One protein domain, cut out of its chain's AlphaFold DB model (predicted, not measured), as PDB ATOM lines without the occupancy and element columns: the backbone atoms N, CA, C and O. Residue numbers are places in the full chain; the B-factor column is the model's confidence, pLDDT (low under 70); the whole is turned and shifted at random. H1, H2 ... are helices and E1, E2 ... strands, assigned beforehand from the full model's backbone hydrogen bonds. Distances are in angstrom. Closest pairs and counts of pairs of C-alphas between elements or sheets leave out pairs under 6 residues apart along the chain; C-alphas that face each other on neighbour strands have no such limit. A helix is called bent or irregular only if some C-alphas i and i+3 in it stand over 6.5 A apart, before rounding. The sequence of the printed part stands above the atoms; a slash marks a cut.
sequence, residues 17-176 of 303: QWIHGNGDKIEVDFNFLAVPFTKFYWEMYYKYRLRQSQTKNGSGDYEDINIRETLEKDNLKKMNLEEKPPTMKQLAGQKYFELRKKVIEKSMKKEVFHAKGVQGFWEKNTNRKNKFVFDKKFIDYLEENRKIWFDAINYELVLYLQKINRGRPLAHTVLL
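What this domain is: This is residues 17 to 176 of the 303 residues of the protein "HNH endonuclease" of Candidatus Nitrosopelagicus sp (UniProt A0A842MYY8). A cluster of helices round H1, with H5 crossing it and the short H2 and H4 packed on it, has a small three-stranded sheet at one end of H1. From that sheet H6 leads out to the long H7, which runs back past the cluster without touching it, and the short H8 folds back on H7. The printed part has 160 residues with eight named helices and three named strands, in the order E1 E2 H1 H2 H3 H4 H5 E3 H6 H7 H8; the sheet's order is E1 E2 E3, antiparallel throughout. The class is mostly helix, and the whole is compact, with a radius of gyration of the C-alphas of 16.9 A and spans of 51 by 36 by 29 A.

How they stand to each other: E1, residues 19 to 22, and E2, residues 25 to 29, form a hairpin, with N 20 and O 27 2.9 A apart, within hydrogen-bond range. H1, residues 30 to 46, is the hub and only grazes the sheet with residues 30 to 33. H2, residues 67 to 71, touches H1; their closest C-alphas, Trp 42 and Leu 71, are 6.8 A apart. H3, residues 73 to 78, is close to H2 but not clearly touching, with the closest C-alphas, Thr 70 and Leu 76, 7.3 A apart. H4, residues 88 to 92, touches H1, with the closest C-alphas, Val 35 and Leu 91, 5.9 A apart. H5, residues 94 to 112, touches H1 about perpendicular at 88 degrees, with the closest C-alphas, Ala 34 and Arg 100, 5.9 A apart. E3, residues 131 to 135, is antiparallel to E2, with N 28 and O 132 2.8 A apart, within hydrogen-bond range. H6, residues 136 to 144, is on the sheet, with 12 pairs of C-alphas within 10 A. H7, residues 146 to 164, is apart from H1 and H5. H8, residues 171 to 175, touches H7, with the closest C-alphas, Val 158 and Ala 171, 5.5 A apart. Every O i to N i+4 pair is within hydrogen-bond range in H2, H3, H4, H6 and H8, against 12 of 13 in H1, 11 of 15 in H5 and 14 of 15 in H7.

Where its parts are: E1 begins at C-alpha 19 (23.289, -41.115, 33.392). H1 is 23.4 A long, H5 23.8 A and H7 27.2 A. H5 is irregular, with C-alphas 95 and 98 7.7 A apart, and has a kink of 38 degrees near residue 103. H8 ends at C-alpha 175 (31.841, -32.316, 57.126).

The domain as a whole: The C-alphas farthest apart, Gly 23 and Ser 59, are 53.2 A apart. The printed part has no cut. The links H1 to H2 and H5 to E3 are long. Confidence is under 70 in residues 54 to 66, 114 to 129, 167 to 168 and 171 to 176.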
ATOM      1  N   GLN A  17      19.985 -45.064  35.813       88.88
ATOM      2  CA  GLN A  17      18.991 -44.806  34.773       88.88
ATOM      3  C   GLN A  17      18.948 -43.344  34.293       88.88
ATOM      4  O   GLN A  17      18.245 -43.035  33.339       88.88
ATOM      5  N   TRP A  18      19.651 -42.442  34.982       92.31
ATOM      6  CA  TRP A  18      19.682 -41.006  34.715       92.31
ATOM      7  C   TRP A  18      21.027 -40.515  34.182       92.31
ATOM      8  O   TRP A  18      21.208 -39.308  34.020       92.31
ATOM      9  N   ILE A  19      21.970 -41.426  33.937       89.56
ATOM     10  CA  ILE A  19      23.289 -41.115  33.392       89.56
ATOM     11  C   ILE A  19      23.432 -41.850  32.066       89.56
ATOM     12  O   ILE A  19      23.283 -43.069  32.007       89.56
ATOM     13  N   HIS A  20      23.761 -41.115  31.009       88.50
ATOM     14  CA  HIS A  20      23.969 -41.683  29.681       88.50
ATOM     15  C   HIS A  20      25.271 -41.154  29.089       88.50
ATOM     16  O   HIS A  20      25.469 -39.944  29.002       88.50
ATOM     17  N   GLY A  21      26.160 -42.055  28.676       86.12
ATOM     18  CA  GLY A  21      27.336 -41.687  27.893       86.12
ATOM     19  C   GLY A  21      26.957 -41.454  26.432       86.12
ATOM     20  O   GLY A  21      26.172 -42.216  25.872       86.12
ATOM     21  N   ASN A  22      27.519 -40.415  25.825       83.00
ATOM     22  CA  ASN A  22      27.403 -40.123  24.401       83.00
ATOM     23  C   ASN A  22      28.769 -39.650  23.879       83.00
ATOM     24  O   ASN A  22      29.091 -38.464  23.945       83.00
ATOM     25  N   GLY A  23      29.595 -40.598  23.426       87.62
ATOM     26  CA  GLY A  23      30.985 -40.331  23.044       87.62
ATOM     27  C   GLY A  23      31.787 -39.738  24.205       87.62
ATOM     28  O   GLY A  23      31.824 -40.308  25.298       87.62
ATOM     29  N   ASP A  24      32.378 -38.567  23.975       89.12
ATOM     30  CA  ASP A  24      33.160 -37.822  24.972       89.12
ATOM     31  C   ASP A  24      32.305 -36.983  25.931       89.12
ATOM     32  O   ASP A  24      32.837 -36.271  26.784       89.12
ATOM     33  N   LYS A  25      30.977 -37.063  25.820       88.19
ATOM     34  CA  LYS A  25      30.036 -36.343  26.678       88.19
ATOM     35  C   LYS A  25      29.273 -37.306  27.586       88.19
ATOM     36  O   LYS A  25      29.004 -38.459  27.243       88.19
ATOM     37  N   ILE A  26      28.870 -36.807  28.748       88.31
ATOM     38  CA  ILE A  26      27.990 -37.492  29.694       88.31
ATOM     39  C   ILE A  26      26.738 -36.636  29.885       88.31
ATOM     40  O   ILE A  26      26.818 -35.496  30.340       88.31
ATOM     41  N   GLU A  27      25.574 -37.195  29.552       87.69
ATOM     42  CA  GLU A  27      24.271 -36.611  29.862       87.69
ATOM     43  C   GLU A  27      23.799 -37.068  31.246       87.69
ATOM     44  O   GLU A  27      23.747 -38.266  31.534       87.69
ATOM     45  N   VAL A  28      23.386 -36.116  32.082       88.06
ATOM     46  CA  VAL A  28      22.896 -36.353  33.443       88.06
ATOM     47  C   VAL A  28      21.526 -35.702  33.616       88.06
ATOM     48  O   VAL A  28      21.391 -34.484  33.502       88.06
ATOM     49  N   ASP A  29      20.496 -36.497  33.905       90.75
ATOM     50  CA  ASP A  29      19.153 -35.986  34.209       90.75
ATOM     51  C   ASP A  29      19.136 -35.228  35.545       90.75
ATOM     52  O   ASP A  29      19.800 -35.621  36.509       90.75
ATOM     53  N   PHE A  30      18.343 -34.161  35.647       90.50
ATOM     54  CA  PHE A  30      18.224 -33.385  36.887       90.50
ATOM     55  C   PHE A  30      17.787 -34.225  38.089       90.50
ATOM     56  O   PHE A  30      18.192 -33.920  39.210       90.50
ATOM     57  N   ASN A  31      17.033 -35.311  37.884       92.56
ATOM     58  CA  ASN A  31      16.693 -36.246  38.954       92.56
ATOM     59  C   ASN A  31      17.935 -36.837  39.627       92.56
ATOM     60  O   ASN A  31      17.928 -37.014  40.845       92.56
ATOM     61  N   PHE A  32      19.004 -37.101  38.869       91.56
ATOM     62  CA  PHE A  32      20.243 -37.635  39.426       91.56
ATOM     63  C   PHE A  32      20.850 -36.694  40.468       91.56
ATOM     64  O   PHE A  32      21.262 -37.149  41.531       91.56
ATOM     65  N   LEU A  33      20.861 -35.389  40.188       88.19
ATOM     66  CA  LEU A  33      21.400 -34.373  41.094       88.19
ATOM     67  C   LEU A  33      20.405 -33.961  42.184       88.19
ATOM     68  O   LEU A  33      20.823 -33.617  43.290       88.19
ATOM     69  N   ALA A  34      19.103 -34.053  41.910       91.50
ATOM     70  CA  ALA A  34      18.061 -33.765  42.886       91.50
ATOM     71  C   ALA A  34      18.134 -34.707  44.092       91.50
ATOM     72  O   ALA A  34      17.934 -34.262  45.212       91.50
ATOM     73  N   VAL A  35      18.477 -35.986  43.904       92.81
ATOM     74  CA  VAL A  35      18.594 -36.945  45.018       92.81
ATOM     75  C   VAL A  35      19.626 -36.504  46.076       92.81
ATOM     76  O   VAL A  35      19.226 -36.328  47.231       92.81
ATOM     77  N   PRO A  36      20.925 -36.306  45.756       88.88
ATOM     78  CA  PRO A  36      21.916 -35.875  46.742       88.88
ATOM     79  C   PRO A  36      21.648 -34.463  47.255       88.88
ATOM     80  O   PRO A  36      21.856 -34.213  48.439       88.88
ATOM     81  N   PHE A  37      21.142 -33.566  46.402       88.12
ATOM     82  CA  PHE A  37      20.747 -32.222  46.815       88.12
ATOM     83  C   PHE A  37      19.645 -32.281  47.883       88.12
ATOM     84  O   PHE A  37      19.831 -31.795  48.994       88.12
ATOM     85  N   THR A  38      18.538 -32.977  47.612       90.81
ATOM     86  CA  THR A  38      17.454 -33.168  48.580       90.81
ATOM     87  C   THR A  38      17.943 -33.842  49.851       90.81
ATOM     88  O   THR A  38      17.626 -33.377  50.942       90.81
ATOM     89  N   LYS A  39      18.738 -34.913  49.733       89.94
ATOM     90  CA  LYS A  39      19.252 -35.643  50.895       89.94
ATOM     91  C   LYS A  39      20.051 -34.736  51.828       89.94
ATOM     92  O   LYS A  39      19.806 -34.749  53.032       89.94
ATOM     93  N   PHE A  40      20.962 -33.949  51.262       84.56
ATOM     94  CA  PHE A  40      21.840 -33.053  52.003       84.56
ATOM     95  C   PHE A  40      21.046 -32.007  52.798       84.56
ATOM     96  O   PHE A  40      21.159 -31.947  54.022       84.56
ATOM     97  N   TYR A  41      20.172 -31.253  52.124       84.19
ATOM     98  CA  TYR A  41      19.373 -30.206  52.768       84.19
ATOM     99  C   TYR A  41      18.372 -30.776  53.786       84.19
ATOM    100  O   TYR A  41      18.137 -30.173  54.839       84.19
ATOM    101  N   TRP A  42      17.804 -31.958  53.511       87.38
ATOM    102  CA  TRP A  42      16.869 -32.616  54.424       87.38
ATOM    103  C   TRP A  42      17.560 -33.113  55.692       87.38
ATOM    104  O   TRP A  42      17.022 -32.938  56.781       87.38
ATOM    105  N   GLU A  43      18.767 -33.674  55.606       83.38
ATOM    106  CA  GLU A  43      19.518 -34.068  56.803       83.38
ATOM    107  C   GLU A  43      19.949 -32.859  57.640       83.38
ATOM    108  O   GLU A  43      19.800 -32.893  58.862       83.38
ATOM    109  N   MET A  44      20.398 -31.770  57.009       80.00
ATOM    110  CA  MET A  44      20.722 -30.521  57.714       80.00
ATOM    111  C   MET A  44      19.526 -29.958  58.480       80.00
ATOM    112  O   MET A  44      19.661 -29.570  59.642       80.00
ATOM    113  N   TYR A  45      18.346 -29.975  57.860       79.12
ATOM    114  CA  TYR A  45      17.116 -29.509  58.490       79.12
ATOM    115  C   TYR A  45      16.609 -30.466  59.578       79.12
ATOM    116  O   TYR A  45      16.320 -30.042  60.694       79.12
ATOM    117  N   TYR A  46      16.491 -31.759  59.273       79.88
ATOM    118  CA  TYR A  46      15.853 -32.727  60.166       79.88
ATOM    119  C   TYR A  46      16.760 -33.157  61.318       79.88
ATOM    120  O   TYR A  46      16.322 -33.179  62.464       79.88
ATOM    121  N   LYS A  47      18.011 -33.526  61.018       76.56
ATOM    122  CA  LYS A  47      18.932 -34.111  62.002       76.56
ATOM    123  C   LYS A  47      19.708 -33.047  62.765       76.56
ATOM    124  O   LYS A  47      19.972 -33.232  63.938       76.56
ATOM    125  N   TYR A  48      20.097 -31.965  62.099       75.94
ATOM    126  CA  TYR A  48      21.007 -30.975  62.684       75.94
ATOM    127  C   TYR A  48      20.338 -29.640  63.013       75.94
ATOM    128  O   TYR A  48      20.952 -28.778  63.647       75.94
ATOM    129  N   ARG A  49      19.074 -29.467  62.599       77.06
ATOM    130  CA  ARG A  49      18.282 -28.246  62.807       77.06
ATOM    131  C   ARG A  49      19.065 -26.994  62.399       77.06
ATOM    132  O   ARG A  49      19.052 -25.989  63.110       77.06
ATOM    133  N   LEU A  50      19.811 -27.087  61.294       77.88
ATOM    134  CA  LEU A  50      20.557 -25.961  60.743       77.88
ATOM    135  C   LEU A  50      19.631 -25.088  59.903       77.88
ATOM    136  O   LEU A  50      18.857 -25.589  59.086       77.88
ATOM    137  N   ARG A  51      19.773 -23.776  60.080       77.06
ATOM    138  CA  ARG A  51      19.301 -22.766  59.133       77.06
ATOM    139  C   ARG A  51      20.200 -22.795  57.905       77.06
ATOM    140  O   ARG A  51      21.417 -22.951  58.028       77.06
ATOM    141  N   GLN A  52      19.605 -22.654  56.733       76.81
ATOM    142  CA  GLN A  52      20.273 -22.840  55.442       76.81
ATOM    143  C   GLN A  52      20.211 -21.575  54.566       76.81
ATOM    144  O   GLN A  52      20.813 -21.552  53.497       76.81
ATOM    145  N   SER A  53      19.543 -20.522  55.046       74.25
ATOM    146  CA  SER A  53      19.433 -19.190  54.455       74.25
ATOM    147  C   SER A  53      19.441 -18.091  55.529       74.25
ATOM    148  O   SER A  53      19.151 -18.325  56.703       74.25
ATOM    149  N   GLN A  54      19.770 -16.866  55.111       64.50
ATOM    150  CA  GLN A  54      19.696 -15.652  55.938       64.50
ATOM    151  C   GLN A  54      18.361 -14.912  55.830       64.50
ATOM    152  O   GLN A  54      18.148 -13.946  56.562       64.50
ATOM    153  N   THR A  55      17.491 -15.316  54.905       61.12
ATOM    154  CA  THR A  55      16.274 -14.570  54.587       61.12
ATOM    155  C   THR A  55      15.361 -14.501  55.792       61.12
ATOM    156  O   THR A  55      15.096 -15.517  56.421       61.12
ATOM    157  N   LYS A  56      14.887 -13.297  56.105       52.03
ATOM    158  CA  LYS A  56      13.862 -13.064  57.114       52.03
ATOM    159  C   LYS A  56      12.522 -12.864  56.420       52.03
ATOM    160  O   LYS A  56      12.469 -12.183  55.398       52.03
ATOM    161  N   ASN A  57      11.467 -13.434  56.973       51.22
ATOM    162  CA  ASN A  57      10.103 -13.149  56.568       51.22
ATOM    163  C   ASN A  57       9.635 -11.801  57.141       51.22
ATOM    164  O   ASN A  57      10.350 -11.136  57.898       51.22
ATOM    165  N   GLY A  58       8.405 -11.411  56.799       40.72
ATOM    166  CA  GLY A  58       7.786 -10.173  57.283       40.72
ATOM    167  C   GLY A  58       7.616 -10.081  58.809       40.72
ATOM    168  O   GLY A  58       7.454  -8.974  59.311       40.72
ATOM    169  N   SER A  59       7.696 -11.197  59.551       44.66
ATOM    170  CA  SER A  59       7.694 -11.222  61.027       44.66
ATOM    171  C   SER A  59       9.097 -11.180  61.651       44.66
ATOM    172  O   SER A  59       9.224 -11.157  62.872       44.66
ATOM    173  N   GLY A  60      10.162 -11.130  60.841       39.12
ATOM    174  CA  GLY A  60      11.550 -11.139  61.313       39.12
ATOM    175  C   GLY A  60      12.120 -12.535  61.600       39.12
ATOM    176  O   GLY A  60      13.290 -12.636  61.989       39.12
ATOM    177  N   ASP A  61      11.345 -13.596  61.359       43.16
ATOM    178  CA  ASP A  61      11.762 -14.995  61.466       43.16
ATOM    179  C   ASP A  61      12.509 -15.450  60.211       43.16
ATOM    180  O   ASP A  61      12.215 -15.029  59.099       43.16
ATOM    181  N   TYR A  62      13.494 -16.334  60.367       50.53
ATOM    182  CA  TYR A  62      14.289 -16.806  59.232       50.53
ATOM    183  C   TYR A  62      13.504 -17.811  58.363       50.53
ATOM    184  O   TYR A  62      13.199 -18.915  58.823       50.53
ATOM    185  N   GLU A  63      13.245 -17.465  57.100       48.97
ATOM    186  CA  GLU A  63      12.682 -18.326  56.051       48.97
ATOM    187  C   GLU A  63      13.811 -18.968  55.219       48.97
ATOM    188  O   GLU A  63      14.555 -18.291  54.508       48.97
ATOM    189  N   ASP A  64      13.947 -20.300  55.254       54.59
ATOM    190  CA  ASP A  64      14.814 -21.004  54.294       54.59
ATOM    191  C   ASP A  64      14.023 -21.239  52.995       54.59
ATOM    192  O   ASP A  64      13.320 -22.235  52.842       54.59
ATOM    193  N   ILE A  65      14.101 -20.293  52.063       53.72
ATOM    194  CA  ILE A  65      12.958 -19.968  51.194       53.72
ATOM    195  C   ILE A  65      12.485 -21.058  50.202       53.72
ATOM    196  O   ILE A  65      11.357 -20.967  49.757       53.72
ATOM    197  N   ASN A  66      13.240 -22.099  49.820       65.06
ATOM    198  CA  ASN A  66      12.767 -22.967  48.710       65.06
ATOM    199  C   ASN A  66      12.741 -24.475  48.991       65.06
ATOM    200  O   ASN A  66      11.730 -25.146  48.770       65.06
ATOM    201  N   ILE A  67      13.852 -25.053  49.448       75.31
ATOM    202  CA  ILE A  67      13.881 -26.496  49.719       75.31
ATOM    203  C   ILE A  67      13.290 -26.836  51.086       75.31
ATOM    204  O   ILE A  67      12.640 -27.868  51.206       75.31
ATOM    205  N   ARG A  68      13.444 -25.973  52.102       75.88
ATOM    206  CA  ARG A  68      12.848 -26.225  53.420       75.88
ATOM    207  C   ARG A  68      11.335 -26.211  53.350       75.88
ATOM    208  O   ARG A  68      10.758 -27.169  53.833       75.88
ATOM    209  N   GLU A  69      10.726 -25.224  52.688       78.31
ATOM    210  CA  GLU A  69       9.273 -25.200  52.449       78.31
ATOM    211  C   GLU A  69       8.812 -26.545  51.863       78.31
ATOM    212  O   GLU A  69       7.885 -27.185  52.355       78.31
ATOM    213  N   THR A  70       9.534 -27.055  50.863       82.88
ATOM    214  CA  THR A  70       9.230 -28.352  50.239       82.88
ATOM    215  C   THR A  70       9.343 -29.534  51.220       82.88
ATOM    216  O   THR A  70       8.632 -30.528  51.069       82.88
ATOM    217  N   LEU A  71      10.220 -29.430  52.220       85.94
ATOM    218  CA  LEU A  71      10.502 -30.437  53.247       85.94
ATOM    219  C   LEU A  71       9.760 -30.196  54.572       85.94
ATOM    220  O   LEU A  71       9.978 -30.931  55.538       85.94
ATOM    221  N   GLU A  72       8.887 -29.192  54.644       82.62
ATOM    222  CA  GLU A  72       8.063 -28.946  55.821       82.62
ATOM    223  C   GLU A  72       7.043 -30.061  56.026       82.62
ATOM    224  O   GLU A  72       6.520 -30.657  55.081       82.62
ATOM    225  N   LYS A  73       6.723 -30.311  57.298       81.12
ATOM    226  CA  LYS A  73       5.841 -31.393  57.739       81.12
ATOM    227  C   LYS A  73       4.534 -31.460  56.952       81.12
ATOM    228  O   LYS A  73       4.138 -32.543  56.528       81.12
ATOM    229  N   ASP A  74       3.876 -30.328  56.739       83.38
ATOM    230  CA  ASP A  74       2.581 -30.303  56.060       83.38
ATOM    231  C   ASP A  74       2.712 -30.590  54.564       83.38
ATOM    232  O   ASP A  74       1.873 -31.287  53.989       83.38
ATOM    233  N   ASN A  75       3.797 -30.144  53.932       85.44
ATOM    234  CA  ASN A  75       4.075 -30.444  52.531       85.44
ATOM    235  C   ASN A  75       4.491 -31.906  52.325       85.44
ATOM    236  O   ASN A  75       4.043 -32.530  51.360       85.44
ATOM    237  N   LEU A  76       5.256 -32.483  53.255       89.62
ATOM    238  CA  LEU A  76       5.585 -33.910  53.256       89.62
ATOM    239  C   LEU A  76       4.340 -34.778  53.469       89.62
ATOM    240  O   LEU A  76       4.121 -35.728  52.716       89.62
ATOM    241  N   LYS A  77       3.472 -34.416  54.422       89.94
ATOM    242  CA  LYS A  77       2.193 -35.104  54.660       89.94
ATOM    243  C   LYS A  77       1.287 -35.084  53.435       89.94
ATOM    244  O   LYS A  77       0.738 -36.125  53.085       89.94
ATOM    245  N   LYS A  78       1.173 -33.943  52.741       90.56
ATOM    246  CA  LYS A  78       0.422 -33.834  51.472       90.56
ATOM    247  C   LYS A  78       0.939 -34.797  50.395       90.56
ATOM    248  O   LYS A  78       0.183 -35.169  49.507       90.56
ATOM    249  N   MET A  79       2.208 -35.205  50.467       90.75
ATOM    250  CA  MET A  79       2.823 -36.193  49.568       90.75
ATOM    251  C   MET A  79       2.850 -37.618  50.146       90.75
ATOM    252  O   MET A  79       3.463 -38.499  49.544       90.75
ATOM    253  N   ASN A  80       2.230 -37.862  51.306       91.88
ATOM    254  CA  ASN A  80       2.310 -39.129  52.040       91.88
ATOM    255  C   ASN A  80       3.765 -39.568  52.334       91.88
ATOM    256  O   ASN A  80       4.155 -40.731  52.166       91.88
ATOM    257  N   LEU A  81       4.599 -38.600  52.724       91.62
ATOM    258  CA  LEU A  81       5.997 -38.801  53.091       91.62
ATOM    259  C   LEU A  81       6.201 -38.583  54.592       91.62
ATOM    260  O   LEU A  81       5.563 -37.742  55.221       91.62
ATOM    261  N   GLU A  82       7.131 -39.347  55.152       89.31
ATOM    262  CA  GLU A  82       7.577 -39.191  56.534       89.31
ATOM    263  C   GLU A  82       8.495 -37.972  56.674       89.31
ATOM    264  O   GLU A  82       9.210 -37.618  55.740       89.31
ATOM    265  N   GLU A  83       8.540 -37.373  57.868       86.56
ATOM    266  CA  GLU A  83       9.467 -36.270  58.178       86.56
ATOM    267  C   GLU A  83      10.936 -36.714  58.167       86.56
ATOM    268  O   GLU A  83      11.832 -35.912  57.896       86.56
ATOM    269  N   LYS A  84      11.188 -37.992  58.472       87.94
ATOM    270  CA  LYS A  84      12.533 -38.560  58.547       87.94
ATOM    271  C   LYS A  84      13.143 -38.683  57.138       87.94
ATOM    272  O   LYS A  84      12.543 -39.333  56.280       87.94
ATOM    273  N   PRO A  85      14.359 -38.148  56.901       87.81
ATOM    274  CA  PRO A  85      15.017 -38.222  55.604       87.81
ATOM    275  C   PRO A  85      15.210 -39.675  55.134       87.81
ATOM    276  O   PRO A  85      15.751 -40.485  55.898       87.81
ATOM    277  N   PRO A  86      14.880 -40.019  53.875       91.00
ATOM    278  CA  PRO A  86      15.050 -41.375  53.359       91.00
ATOM    279  C   PRO A  86      16.517 -41.674  53.033       91.00
ATOM    280  O   PRO A  86      17.385 -40.796  53.047       91.00
ATOM    281  N   THR A  87      16.811 -42.924  52.683       90.25
ATOM    282  CA  THR A  87      18.073 -43.274  52.014       90.25
ATOM    283  C   THR A  87      18.111 -42.721  50.584       90.25
ATOM    284  O   THR A  87      17.075 -42.481  49.965       90.25
ATOM    285  N   MET A  88      19.310 -42.586  50.011       89.19
ATOM    286  CA  MET A  88      19.489 -42.178  48.608       89.19
ATOM    287  C   MET A  88      18.738 -43.098  47.629       89.19
ATOM    288  O   MET A  88      18.117 -42.625  46.680       89.19
ATOM    289  N   LYS A  89      18.737 -44.413  47.893       90.69
ATOM    290  CA  LYS A  89      18.021 -45.412  47.085       90.69
ATOM    291  C   LYS A  89      16.507 -45.196  47.122       90.69
ATOM    292  O   LYS A  89      15.863 -45.229  46.081       90.69
ATOM    293  N   GLN A  90      15.949 -44.934  48.306       92.94
ATOM    294  CA  GLN A  90      14.529 -44.604  48.448       92.94
ATOM    295  C   GLN A  90      14.198 -43.292  47.736       92.94
ATOM    296  O   GLN A  90      13.263 -43.269  46.942       92.94
ATOM    297  N   LEU A  91      14.999 -42.238  47.948       93.94
ATOM    298  CA  LEU A  91      14.828 -40.939  47.290       93.94
ATOM    299  C   LEU A  91      14.884 -41.026  45.764       93.94
ATOM    300  O   LEU A  91      14.240 -40.216  45.109       93.94
ATOM    301  N   ALA A  92      15.622 -41.981  45.193       93.44
ATOM    302  CA  ALA A  92      15.652 -42.222  43.752       93.44
ATOM    303  C   ALA A  92      14.408 -42.972  43.228       93.44
ATOM    304  O   ALA A  92      14.123 -42.934  42.032       93.44
ATOM    305  N   GLY A  93      13.656 -43.641  44.105       93.75
ATOM    306  CA  GLY A  93      12.479 -44.431  43.749       93.75
ATOM    307  C   GLY A  93      11.251 -43.596  43.373       93.75
ATOM    308  O   GLY A  93      11.192 -42.384  43.598       93.75
ATOM    309  N   GLN A  94      10.231 -44.262  42.824       93.69
ATOM    310  CA  GLN A  94       9.026 -43.603  42.306       93.69
ATOM    311  C   GLN A  94       8.214 -42.876  43.390       93.69
ATOM    312  O   GLN A  94       7.676 -41.806  43.123       93.69
ATOM    313  N   LYS A  95       8.210 -43.388  44.632       95.19
ATOM    314  CA  LYS A  95       7.549 -42.756  45.791       95.19
ATOM    315  C   LYS A  95       7.940 -41.280  45.971       95.19
ATOM    316  O   LYS A  95       7.119 -40.478  46.390       95.19
ATOM    317  N   TYR A  96       9.181 -40.919  45.640       95.69
ATOM    318  CA  TYR A  96       9.715 -39.567  45.831       95.69
ATOM    319  C   TYR A  96       9.758 -38.742  44.537       95.69
ATOM    320  O   TYR A  96      10.390 -37.688  44.508       95.69
ATOM    321  N   PHE A  97       9.105 -39.194  43.460       94.19
ATOM    322  CA  PHE A  97       9.111 -38.492  42.175       94.19
ATOM    323  C   PHE A  97       8.555 -37.065  42.282       94.19
ATOM    324  O   PHE A  97       9.237 -36.122  41.882       94.19
ATOM    325  N   GLU A  98       7.376 -36.888  42.888       94.06
ATOM    326  CA  GLU A  98       6.764 -35.560  43.044       94.06
ATOM    327  C   GLU A  98       7.617 -34.626  43.910       94.06
ATOM    328  O   GLU A  98       7.756 -33.442  43.599       94.06
ATOM    329  N   LEU A  99       8.272 -35.165  44.944       94.50
ATOM    330  CA  LEU A  99       9.219 -34.401  45.752       94.50
ATOM    331  C   LEU A  99      10.408 -33.923  44.908       94.50
ATOM    332  O   LEU A  99      10.705 -32.729  44.897       94.50
ATOM    333  N   ARG A 100      11.074 -34.830  44.174       93.94
ATOM    334  CA  ARG A 100      12.218 -34.472  43.319       93.94
ATOM    335  C   ARG A 100      11.822 -33.446  42.269       93.94
ATOM    336  O   ARG A 100      12.544 -32.474  42.073       93.94
ATOM    337  N   LYS A 101      10.659 -33.619  41.637       92.19
ATOM    338  CA  LYS A 101      10.111 -32.669  40.668       92.19
ATOM    339  C   LYS A 101       9.945 -31.281  41.290       92.19
ATOM    340  O   LYS A 101      10.440 -30.310  40.721       92.19
ATOM    341  N   LYS A 102       9.330 -31.173  42.474       90.75
ATOM    342  CA  LYS A 102       9.204 -29.882  43.173       90.75
ATOM    343  C   LYS A 102      10.561 -29.274  43.519       90.75
ATOM    344  O   LYS A 102      10.756 -28.095  43.249       90.75
ATOM    345  N   VAL A 103      11.505 -30.062  44.036       90.44
ATOM    346  CA  VAL A 103      12.863 -29.584  44.354       90.44
ATOM    347  C   VAL A 103      13.583 -29.065  43.105       90.44
ATOM    348  O   VAL A 103      14.210 -28.006  43.150       90.44
ATOM    349  N   ILE A 104      13.467 -29.766  41.974       89.19
ATOM    350  CA  ILE A 104      14.057 -29.336  40.703       89.19
ATOM    351  C   ILE A 104      13.472 -27.987  40.269       89.19
ATOM    352  O   ILE A 104      14.228 -27.070  39.956       89.19
ATOM    353  N   GLU A 105      12.143 -27.846  40.271       86.44
ATOM    354  CA  GLU A 105      11.470 -26.634  39.782       86.44
ATOM    355  C   GLU A 105      11.605 -25.437  40.727       86.44
ATOM    356  O   GLU A 105      11.808 -24.307  40.280       86.44
ATOM    357  N   LYS A 106      11.473 -25.661  42.037       83.50
ATOM    358  CA  LYS A 106      11.406 -24.585  43.034       83.50
ATOM    359  C   LYS A 106      12.765 -24.222  43.611       83.50
ATOM    360  O   LYS A 106      12.944 -23.073  43.989       83.50
ATOM    361  N   SER A 107      13.710 -25.159  43.674       83.44
ATOM    362  CA  SER A 107      15.018 -24.925  44.299       83.44
ATOM    363  C   SER A 107      16.144 -24.926  43.270       83.44
ATOM    364  O   SER A 107      16.821 -23.918  43.104       83.44
ATOM    365  N   MET A 108      16.343 -26.024  42.534       84.00
ATOM    366  CA  MET A 108      17.522 -26.156  41.668       84.00
ATOM    367  C   MET A 108      17.486 -25.189  40.481       84.00
ATOM    368  O   MET A 108      18.456 -24.474  40.243       84.00
ATOM    369  N   LYS A 109      16.359 -25.124  39.761       80.81
ATOM    370  CA  LYS A 109      16.219 -24.229  38.606       80.81
ATOM    371  C   LYS A 109      16.341 -22.761  38.981       80.81
ATOM    372  O   LYS A 109      16.958 -22.021  38.230       80.81
ATOM    373  N   LYS A 110      15.779 -22.357  40.120       76.56
ATOM    374  CA  LYS A 110      15.793 -20.960  40.566       76.56
ATOM    375  C   LYS A 110      17.149 -20.525  41.116       76.56
ATOM    376  O   LYS A 110      17.628 -19.462  40.752       76.56
ATOM    377  N   GLU A 111      17.765 -21.357  41.952       73.31
ATOM    378  CA  GLU A 111      18.928 -20.942  42.745       73.31
ATOM    379  C   GLU A 111      20.251 -21.470  42.181       73.31
ATOM    380  O   GLU A 111      21.257 -20.768  42.160       73.31
ATOM    381  N   VAL A 112      20.272 -22.719  41.704       73.62
ATOM    382  CA  VAL A 112      21.520 -23.390  41.302       73.62
ATOM    383  C   VAL A 112      21.875 -23.065  39.854       73.62
ATOM    384  O   VAL A 112      23.039 -22.851  39.530       73.62
ATOM    385  N   PHE A 113      20.885 -23.016  38.960       72.62
ATOM    386  CA  PHE A 113      21.160 -22.915  37.518       72.62
ATOM    387  C   PHE A 113      21.469 -21.489  37.061       72.62
ATOM    388  O   PHE A 113      21.977 -21.299  35.959       72.62
ATOM    389  N   HIS A 114      21.177 -20.503  37.906       67.19
ATOM    390  CA  HIS A 114      21.461 -19.090  37.668       67.19
ATOM    391  C   HIS A 114      22.677 -18.587  38.460       67.19
ATOM    392  O   HIS A 114      22.966 -17.390  38.447       67.19
ATOM    393  N   ALA A 115      23.404 -19.476  39.146       64.38
ATOM    394  CA  ALA A 115      24.598 -19.099  39.885       64.38
ATOM    395  C   ALA A 115      25.674 -18.524  38.939       64.38
ATOM    396  O   ALA A 115      25.951 -19.062  37.862       64.38
ATOM    397  N   LYS A 116      26.280 -17.399  39.340       56.09
ATOM    398  CA  LYS A 116      27.345 -16.731  38.576       56.09
ATOM    399  C   LYS A 116      28.563 -17.654  38.437       56.09
ATOM    400  O   LYS A 116      28.923 -18.336  39.388       56.09
ATOM    401  N   GLY A 117      29.211 -17.648  37.269       56.56
ATOM    402  CA  GLY A 117      30.439 -18.420  37.015       56.56
ATOM    403  C   GLY A 117      30.230 -19.881  36.603       56.56
ATOM    404  O   GLY A 117      31.198 -20.614  36.451       56.56
ATOM    405  N   VAL A 118      28.981 -20.308  36.396       59.84
ATOM    406  CA  VAL A 118      28.651 -21.681  35.974       59.84
ATOM    407  C   VAL A 118      28.560 -21.820  34.438       59.84
ATOM    408  O   VAL A 118      28.496 -22.926  33.905       59.84
ATOM    409  N   GLN A 119      28.603 -20.704  33.699       56.72
ATOM    410  CA  GLN A 119      28.649 -20.713  32.232       56.72
ATOM    411  C   GLN A 119      29.899 -21.459  31.739       56.72
ATOM    412  O   GLN A 119      31.017 -21.088  32.081       56.72
ATOM    413  N   GLY A 120      29.696 -22.523  30.955       61.38
ATOM    414  CA  GLY A 120      30.764 -23.382  30.423       61.38
ATOM    415  C   GLY A 120      31.107 -24.607  31.280       61.38
ATOM    416  O   GLY A 120      31.777 -25.508  30.792       61.38
ATOM    417  N   PHE A 121      30.614 -24.698  32.523       63.03
ATOM    418  CA  PHE A 121      30.801 -25.886  33.376       63.03
ATOM    419  C   PHE A 121      29.879 -27.048  32.971       63.03
ATOM    420  O   PHE A 121      30.181 -28.221  33.185       63.03
ATOM    421  N   TRP A 122      28.725 -26.703  32.404       68.94
ATOM    422  CA  TRP A 122      27.765 -27.618  31.808       68.94
ATOM    423  C   TRP A 122      26.999 -26.897  30.703       68.94
ATOM    424  O   TRP A 122      26.834 -25.674  30.731       68.94
ATOM    425  N   GLU A 123      26.477 -27.666  29.755       67.25
ATOM    426  CA  GLU A 123      25.600 -27.146  28.707       67.25
ATOM    427  C   GLU A 123      24.152 -27.550  28.974       67.25
ATOM    428  O   GLU A 123      23.848 -28.702  29.314       67.25
ATOM    429  N   LYS A 124      23.230 -26.586  28.840       63.25
ATOM    430  CA  LYS A 124      21.803 -26.901  28.832       63.25
ATOM    431  C   LYS A 124      21.507 -27.560  27.499       63.25
ATOM    432  O   LYS A 124      21.609 -26.904  26.466       63.25
ATOM    433  N   ASN A 125      21.069 -28.814  27.506       57.44
ATOM    434  CA  ASN A 125      20.536 -29.392  26.281       57.44
ATOM    435  C   ASN A 125      19.201 -28.693  25.956       57.44
ATOM    436  O   ASN A 125      18.185 -28.931  26.612       57.44
ATOM    437  N   THR A 126      19.206 -27.792  24.973       54.22
ATOM    438  CA  THR A 126      18.021 -27.038  24.532       54.22
ATOM    439  C   THR A 126      16.948 -27.948  23.929       54.22
ATOM    440  O   THR A 126      15.763 -27.637  24.032       54.22
ATOM    441  N   ASN A 127      17.344 -29.115  23.408       51.00
ATOM    442  CA  ASN A 127      16.460 -30.101  22.782       51.00
ATOM    443  C   ASN A 127      15.881 -31.125  23.778       51.00
ATOM    444  O   ASN A 127      14.864 -31.756  23.490       51.00
ATOM    445  N   ARG A 128      16.483 -31.297  24.965       53.91
ATOM    446  CA  ARG A 128      16.010 -32.219  26.017       53.91
ATOM    447  C   ARG A 128      15.771 -31.468  27.326       53.91
ATOM    448  O   ARG A 128      16.698 -31.178  28.079       53.91
ATOM    449  N   LYS A 129      14.496 -31.186  27.619       66.06
ATOM    450  CA  LYS A 129      14.057 -30.558  28.875       66.06
ATOM    451  C   LYS A 129      14.566 -31.397  30.064       66.06
ATOM    452  O   LYS A 129      14.115 -32.520  30.242       66.06
ATOM    453  N   ASN A 130      15.453 -30.825  30.883       76.88
ATOM    454  CA  ASN A 130      15.933 -31.334  32.183       76.88
ATOM    455  C   ASN A 130      17.205 -32.207  32.236       76.88
ATOM    456  O   ASN A 130      17.312 -33.074  33.105       76.88
ATOM    457  N   LYS A 131      18.197 -31.954  31.375       83.94
ATOM    458  CA  LYS A 131      19.515 -32.602  31.478       83.94
ATOM    459  C   LYS A 131      20.671 -31.607  31.513       83.94
ATOM    460  O   LYS A 131      20.597 -30.546  30.891       83.94
ATOM    461  N   PHE A 132      21.738 -32.007  32.192       83.50
ATOM    462  CA  PHE A 132      23.072 -31.431  32.075       83.50
ATOM    463  C   PHE A 132      23.940 -32.276  31.160       83.50
ATOM    464  O   PHE A 132      23.823 -33.500  31.158       83.50
ATOM    465  N   VAL A 133      24.820 -31.620  30.412       84.50
ATOM    466  CA  VAL A 133      25.843 -32.282  29.605       84.50
ATOM    467  C   VAL A 133      27.211 -31.867  30.126       84.50
ATOM    468  O   VAL A 133      27.470 -30.673  30.280       84.50
ATOM    469  N   PHE A 134      28.060 -32.855  30.401       84.50
ATOM    470  CA  PHE A 134      29.429 -32.672  30.881       84.50
ATOM    471  C   PHE A 134      30.422 -33.317  29.920       84.50
ATOM    472  O   PHE A 134      30.139 -34.373  29.353       84.50
ATOM    473  N   ASP A 135      31.607 -32.727  29.786       86.56
ATOM    474  CA  ASP A 135      32.743 -33.392  29.152       86.56
ATOM    475  C   ASP A 135      33.277 -34.517  30.034       86.56
ATOM    476  O   ASP A 135      33.500 -34.340  31.233       86.56
ATOM    477  N   LYS A 136      33.540 -35.680  29.438       86.44
ATOM    478  CA  LYS A 136      34.089 -36.828  30.159       86.44
ATOM    479  C   LYS A 136      35.452 -36.506  30.773       86.44
ATOM    480  O   LYS A 136      35.647 -36.771  31.950       86.44
ATOM    481  N   LYS A 137      36.322 -35.810  30.029       88.62
ATOM    482  CA  LYS A 137      37.622 -35.320  30.529       88.62
ATOM    483  C   LYS A 137      37.480 -34.479  31.797       88.62
ATOM    484  O   LYS A 137      38.317 -34.546  32.689       88.62
ATOM    485  N   PHE A 138      36.413 -33.687  31.881       85.50
ATOM    486  CA  PHE A 138      36.140 -32.879  33.060       85.50
ATOM    487  C   PHE A 138      35.704 -33.743  34.254       85.50
ATOM    488  O   PHE A 138      36.163 -33.522  35.374       85.50
ATOM    489  N   ILE A 139      34.864 -34.755  34.024       85.06
ATOM    490  CA  ILE A 139      34.489 -35.725  35.064       85.06
ATOM    491  C   ILE A 139      35.708 -36.512  35.556       85.06
ATOM    492  O   ILE A 139      35.864 -36.668  36.766       85.06
ATOM    493  N   ASP A 140      36.580 -36.944  34.647       85.56
ATOM    494  CA  ASP A 140      37.818 -37.652  34.985       85.56
ATOM    495  C   ASP A 140      38.718 -36.763  35.864       85.56
ATOM    496  O   ASP A 140      39.133 -37.179  36.944       85.56
ATOM    497  N   TYR A 141      38.890 -35.488  35.497       88.81
ATOM    498  CA  TYR A 141      39.621 -34.510  36.308       88.81
ATOM    499  C   TYR A 141      39.020 -34.310  37.713       88.81
ATOM    500  O   TYR A 141      39.755 -34.213  38.703       88.81
ATOM    501  N   LEU A 142      37.686 -34.239  37.828       85.56
ATOM    502  CA  LEU A 142      37.016 -34.138  39.128       85.56
ATOM    503  C   LEU A 142      37.240 -35.384  39.989       85.56
ATOM    504  O   LEU A 142      37.371 -35.247  41.205       85.56
ATOM    505  N   GLU A 143      37.269 -36.574  39.385       83.81
ATOM    506  CA  GLU A 143      37.510 -37.833  40.094       83.81
ATOM    507  C   GLU A 143      38.970 -37.942  40.554       83.81
ATOM    508  O   GLU A 143      39.219 -38.220  41.729       83.81
ATOM    509  N   GLU A 144      39.929 -37.618  39.683       88.62
ATOM    510  CA  GLU A 144      41.363 -37.566  40.008       88.62
ATOM    511  C   GLU A 144      41.647 -36.605  41.171       88.62
ATOM    512  O   GLU A 144      42.420 -36.912  42.080       88.62
ATOM    513  N   ASN A 145      40.951 -35.465  41.198       88.31
ATOM    514  CA  ASN A 145      41.113 -34.424  42.216       88.31
ATOM    515  C   ASN A 145      40.009 -34.453  43.285       88.31
ATOM    516  O   ASN A 145      39.823 -33.483  44.030       88.31
ATOM    517  N   ARG A 146      39.275 -35.570  43.400       83.81
ATOM    518  CA  ARG A 146      38.066 -35.705  44.233       83.81
ATOM    519  C   ARG A 146      38.253 -35.188  45.649       83.81
ATOM    520  O   ARG A 146      37.355 -34.545  46.192       83.81
ATOM    521  N   LYS A 147      39.387 -35.506  46.281       82.25
ATOM    522  CA  LYS A 147      39.650 -35.114  47.672       82.25
ATOM    523  C   LYS A 147      39.738 -33.593  47.812       82.25
ATOM    524  O   LYS A 147      39.121 -33.048  48.720       82.25
ATOM    525  N   ILE A 148      40.460 -32.934  46.908       86.38
ATOM    526  CA  ILE A 148      40.658 -31.480  46.924       86.38
ATOM    527  C   ILE A 148      39.310 -30.784  46.742       86.38
ATOM    528  O   ILE A 148      38.930 -29.961  47.570       86.38
ATOM    529  N   TRP A 149      38.539 -31.187  45.727       83.31
ATOM    530  CA  TRP A 149      37.207 -30.631  45.482       83.31
ATOM    531  C   TRP A 149      36.245 -30.878  46.639       83.31
ATOM    532  O   TRP A 149      35.492 -29.987  47.027       83.31
ATOM    533  N   PHE A 150      36.274 -32.079  47.216       80.56
ATOM    534  CA  PHE A 150      35.448 -32.407  48.369       80.56
ATOM    535  C   PHE A 150      35.780 -31.518  49.569       80.56
ATOM    536  O   PHE A 150      34.867 -30.969  50.184       80.56
ATOM    537  N   ASP A 151      37.059 -31.381  49.912       80.75
ATOM    538  CA  ASP A 151      37.482 -30.596  51.069       80.75
ATOM    539  C   ASP A 151      37.210 -29.091  50.835       80.75
ATOM    540  O   ASP A 151      36.626 -28.449  51.706       80.75
ATOM    541  N   ALA A 152      37.495 -28.558  49.638       84.50
ATOM    542  CA  ALA A 152      37.255 -27.153  49.285       84.50
ATOM    543  C   ALA A 152      35.763 -26.774  49.291       84.50
ATOM    544  O   ALA A 152      35.372 -25.798  49.928       84.50
ATOM    545  N   ILE A 153      34.901 -27.571  48.642       83.38
ATOM    546  CA  ILE A 153      33.453 -27.301  48.614       83.38
ATOM    547  C   ILE A 153      32.874 -27.346  50.029       83.38
ATOM    548  O   ILE A 153      32.057 -26.501  50.391       83.38
ATOM    549  N   ASN A 154      33.276 -28.326  50.841       82.19
ATOM    550  CA  ASN A 154      32.760 -28.404  52.203       82.19
ATOM    551  C   ASN A 154      33.296 -27.279  53.091       82.19
ATOM    552  O   ASN A 154      32.550 -26.809  53.943       82.19
ATOM    553  N   TYR A 155      34.537 -26.833  52.897       82.62
ATOM    554  CA  TYR A 155      35.074 -25.673  53.605       82.62
ATOM    555  C   TYR A 155      34.240 -24.414  53.328       82.62
ATOM    556  O   TYR A 155      33.763 -23.777  54.267       82.62
ATOM    557  N   GLU A 156      33.951 -24.121  52.057       85.19
ATOM    558  CA  GLU A 156      33.095 -22.986  51.683       85.19
ATOM    559  C   GLU A 156      31.674 -23.112  52.254       85.19
ATOM    560  O   GLU A 156      31.114 -22.147  52.782       85.19
ATOM    561  N   LEU A 157      31.099 -24.320  52.233       83.38
ATOM    562  CA  LEU A 157      29.795 -24.587  52.848       83.38
ATOM    563  C   LEU A 157      29.808 -24.356  54.365       83.38
ATOM    564  O   LEU A 157      28.855 -23.784  54.897       83.38
ATOM    565  N   VAL A 158      30.871 -24.768  55.063       84.00
ATOM    566  CA  VAL A 158      31.047 -24.509  56.500       84.00
ATOM    567  C   VAL A 158      31.090 -23.011  56.759       84.00
ATOM    568  O   VAL A 158      30.321 -22.529  57.589       84.00
ATOM    569  N   LEU A 159      31.927 -22.264  56.031       83.81
ATOM    570  CA  LEU A 159      32.035 -20.814  56.190       83.81
ATOM    571  C   LEU A 159      30.696 -20.111  55.950       83.81
ATOM    572  O   LEU A 159      30.321 -19.214  56.707       83.81
ATOM    573  N   TYR A 160      29.959 -20.523  54.916       84.38
ATOM    574  CA  TYR A 160      28.636 -19.983  54.623       84.38
ATOM    575  C   TYR A 160      27.646 -20.264  55.757       84.38
ATOM    576  O   TYR A 160      27.049 -19.334  56.306       84.38
ATOM    577  N   LEU A 161      27.506 -21.528  56.162       82.00
ATOM    578  CA  LEU A 161      26.555 -21.922  57.200       82.00
ATOM    579  C   LEU A 161      26.920 -21.326  58.565       82.00
ATOM    580  O   LEU A 161      26.010 -21.009  59.335       82.00
ATOM    581  N   GLN A 162      28.211 -21.120  58.857       83.25
ATOM    582  CA  GLN A 162      28.695 -20.545  60.119       83.25
ATOM    583  C   GLN A 162      28.221 -19.101  60.304       83.25
ATOM    584  O   GLN A 162      27.887 -18.700  61.422       83.25
ATOM    585  N   LYS A 163      28.117 -18.340  59.206       81.69
ATOM    586  CA  LYS A 163      27.555 -16.979  59.216       81.69
ATOM    587  C   LYS A 163      26.084 -16.977  59.644       81.69
ATOM    588  O   LYS A 163      25.647 -16.025  60.291       81.69
ATOM    589  N   ILE A 164      25.348 -18.034  59.294       80.81
ATOM    590  CA  ILE A 164      23.905 -18.187  59.531       80.81
ATOM    591  C   ILE A 164      23.631 -18.775  60.923       80.81
ATOM    592  O   ILE A 164      22.782 -18.270  61.658       80.81
ATOM    593  N   ASN A 165      24.361 -19.823  61.315       77.62
ATOM    594  CA  ASN A 165      24.154 -20.555  62.569       77.62
ATOM    595  C   ASN A 165      25.250 -20.221  63.593       77.62
ATOM    596  O   ASN A 165      26.045 -21.076  63.988       77.62
ATOM    597  N   ARG A 166      25.302 -18.955  64.024       72.38
ATOM    598  CA  ARG A 166      26.295 -18.473  65.000       72.38
ATOM    599  C   ARG A 166      26.197 -19.213  66.342       72.38
ATOM    600  O   ARG A 166      25.096 -19.461  66.850       72.38
ATOM    601  N   GLY A 167      27.359 -19.502  66.932       67.50
ATOM    602  CA  GLY A 167      27.480 -20.196  68.221       67.50
ATOM    603  C   GLY A 167      27.378 -21.723  68.137       67.50
ATOM    604  O   GLY A 167      27.207 -22.368  69.160       67.50
ATOM    605  N   ARG A 168      27.456 -22.313  66.935       69.94
ATOM    606  CA  ARG A 168      27.570 -23.767  66.745       69.94
ATOM    607  C   ARG A 168      28.837 -24.105  65.961       69.94
ATOM    608  O   ARG A 168      29.104 -23.398  64.988       69.94
ATOM    609  N   PRO A 169      29.584 -25.166  66.306       70.00
ATOM    610  CA  PRO A 169      30.826 -25.507  65.609       70.00
ATOM    611  C   PRO A 169      30.584 -26.221  64.265       70.00
ATOM    612  O   PRO A 169      30.966 -27.364  64.091       70.00
ATOM    613  N   LEU A 170      29.972 -25.590  63.264       73.25
ATOM    614  CA  LEU A 170      29.370 -26.287  62.106       73.25
ATOM    615  C   LEU A 170      30.299 -27.132  61.229       73.25
ATOM    616  O   LEU A 170      29.808 -27.967  60.466       73.25
ATOM    617  N   ALA A 171      31.617 -26.949  61.327       67.56
ATOM    618  CA  ALA A 171      32.585 -27.808  60.657       67.56
ATOM    619  C   ALA A 171      32.277 -29.296  60.900       67.56
ATOM    620  O   ALA A 171      32.211 -30.066  59.943       67.56
ATOM    621  N   HIS A 172      31.971 -29.690  62.144       64.50
ATOM    622  CA  HIS A 172      31.638 -31.083  62.466       64.50
ATOM    623  C   HIS A 172      30.338 -31.542  61.785       64.50
ATOM    624  O   HIS A 172      30.234 -32.676  61.312       64.50
ATOM    625  N   THR A 173      29.350 -30.650  61.717       66.19
ATOM    626  CA  THR A 173      28.004 -30.926  61.211       66.19
ATOM    627  C   THR A 173      27.982 -31.064  59.695       66.19
ATOM    628  O   THR A 173      27.323 -31.950  59.166       66.19
ATOM    629  N   VAL A 174      28.706 -30.191  58.992       67.00
ATOM    630  CA  VAL A 174      28.729 -30.119  57.523       67.00
ATOM    631  C   VAL A 174      29.703 -31.133  56.939       67.00
ATOM    632  O   VAL A 174      29.396 -31.767  55.930       67.00
ATOM    633  N   LEU A 175      30.863 -31.329  57.582       62.38
ATOM    634  CA  LEU A 175      31.841 -32.316  57.126       62.38
ATOM    635  C   LEU A 175      31.368 -33.749  57.378       62.38
ATOM    636  O   LEU A 175      31.881 -34.651  56.722       62.38
ATOM    637  N   LEU A 176      30.406 -33.967  58.290       55.81
ATOM    638  CA  LEU A 176      29.820 -35.278  58.616       55.81
ATOM    639  C   LEU A 176      30.888 -36.358  58.899       55.81
ATOM    640  O   LEU A 176      30.665 -37.542  58.659       55.81
TER     641      LEU A 176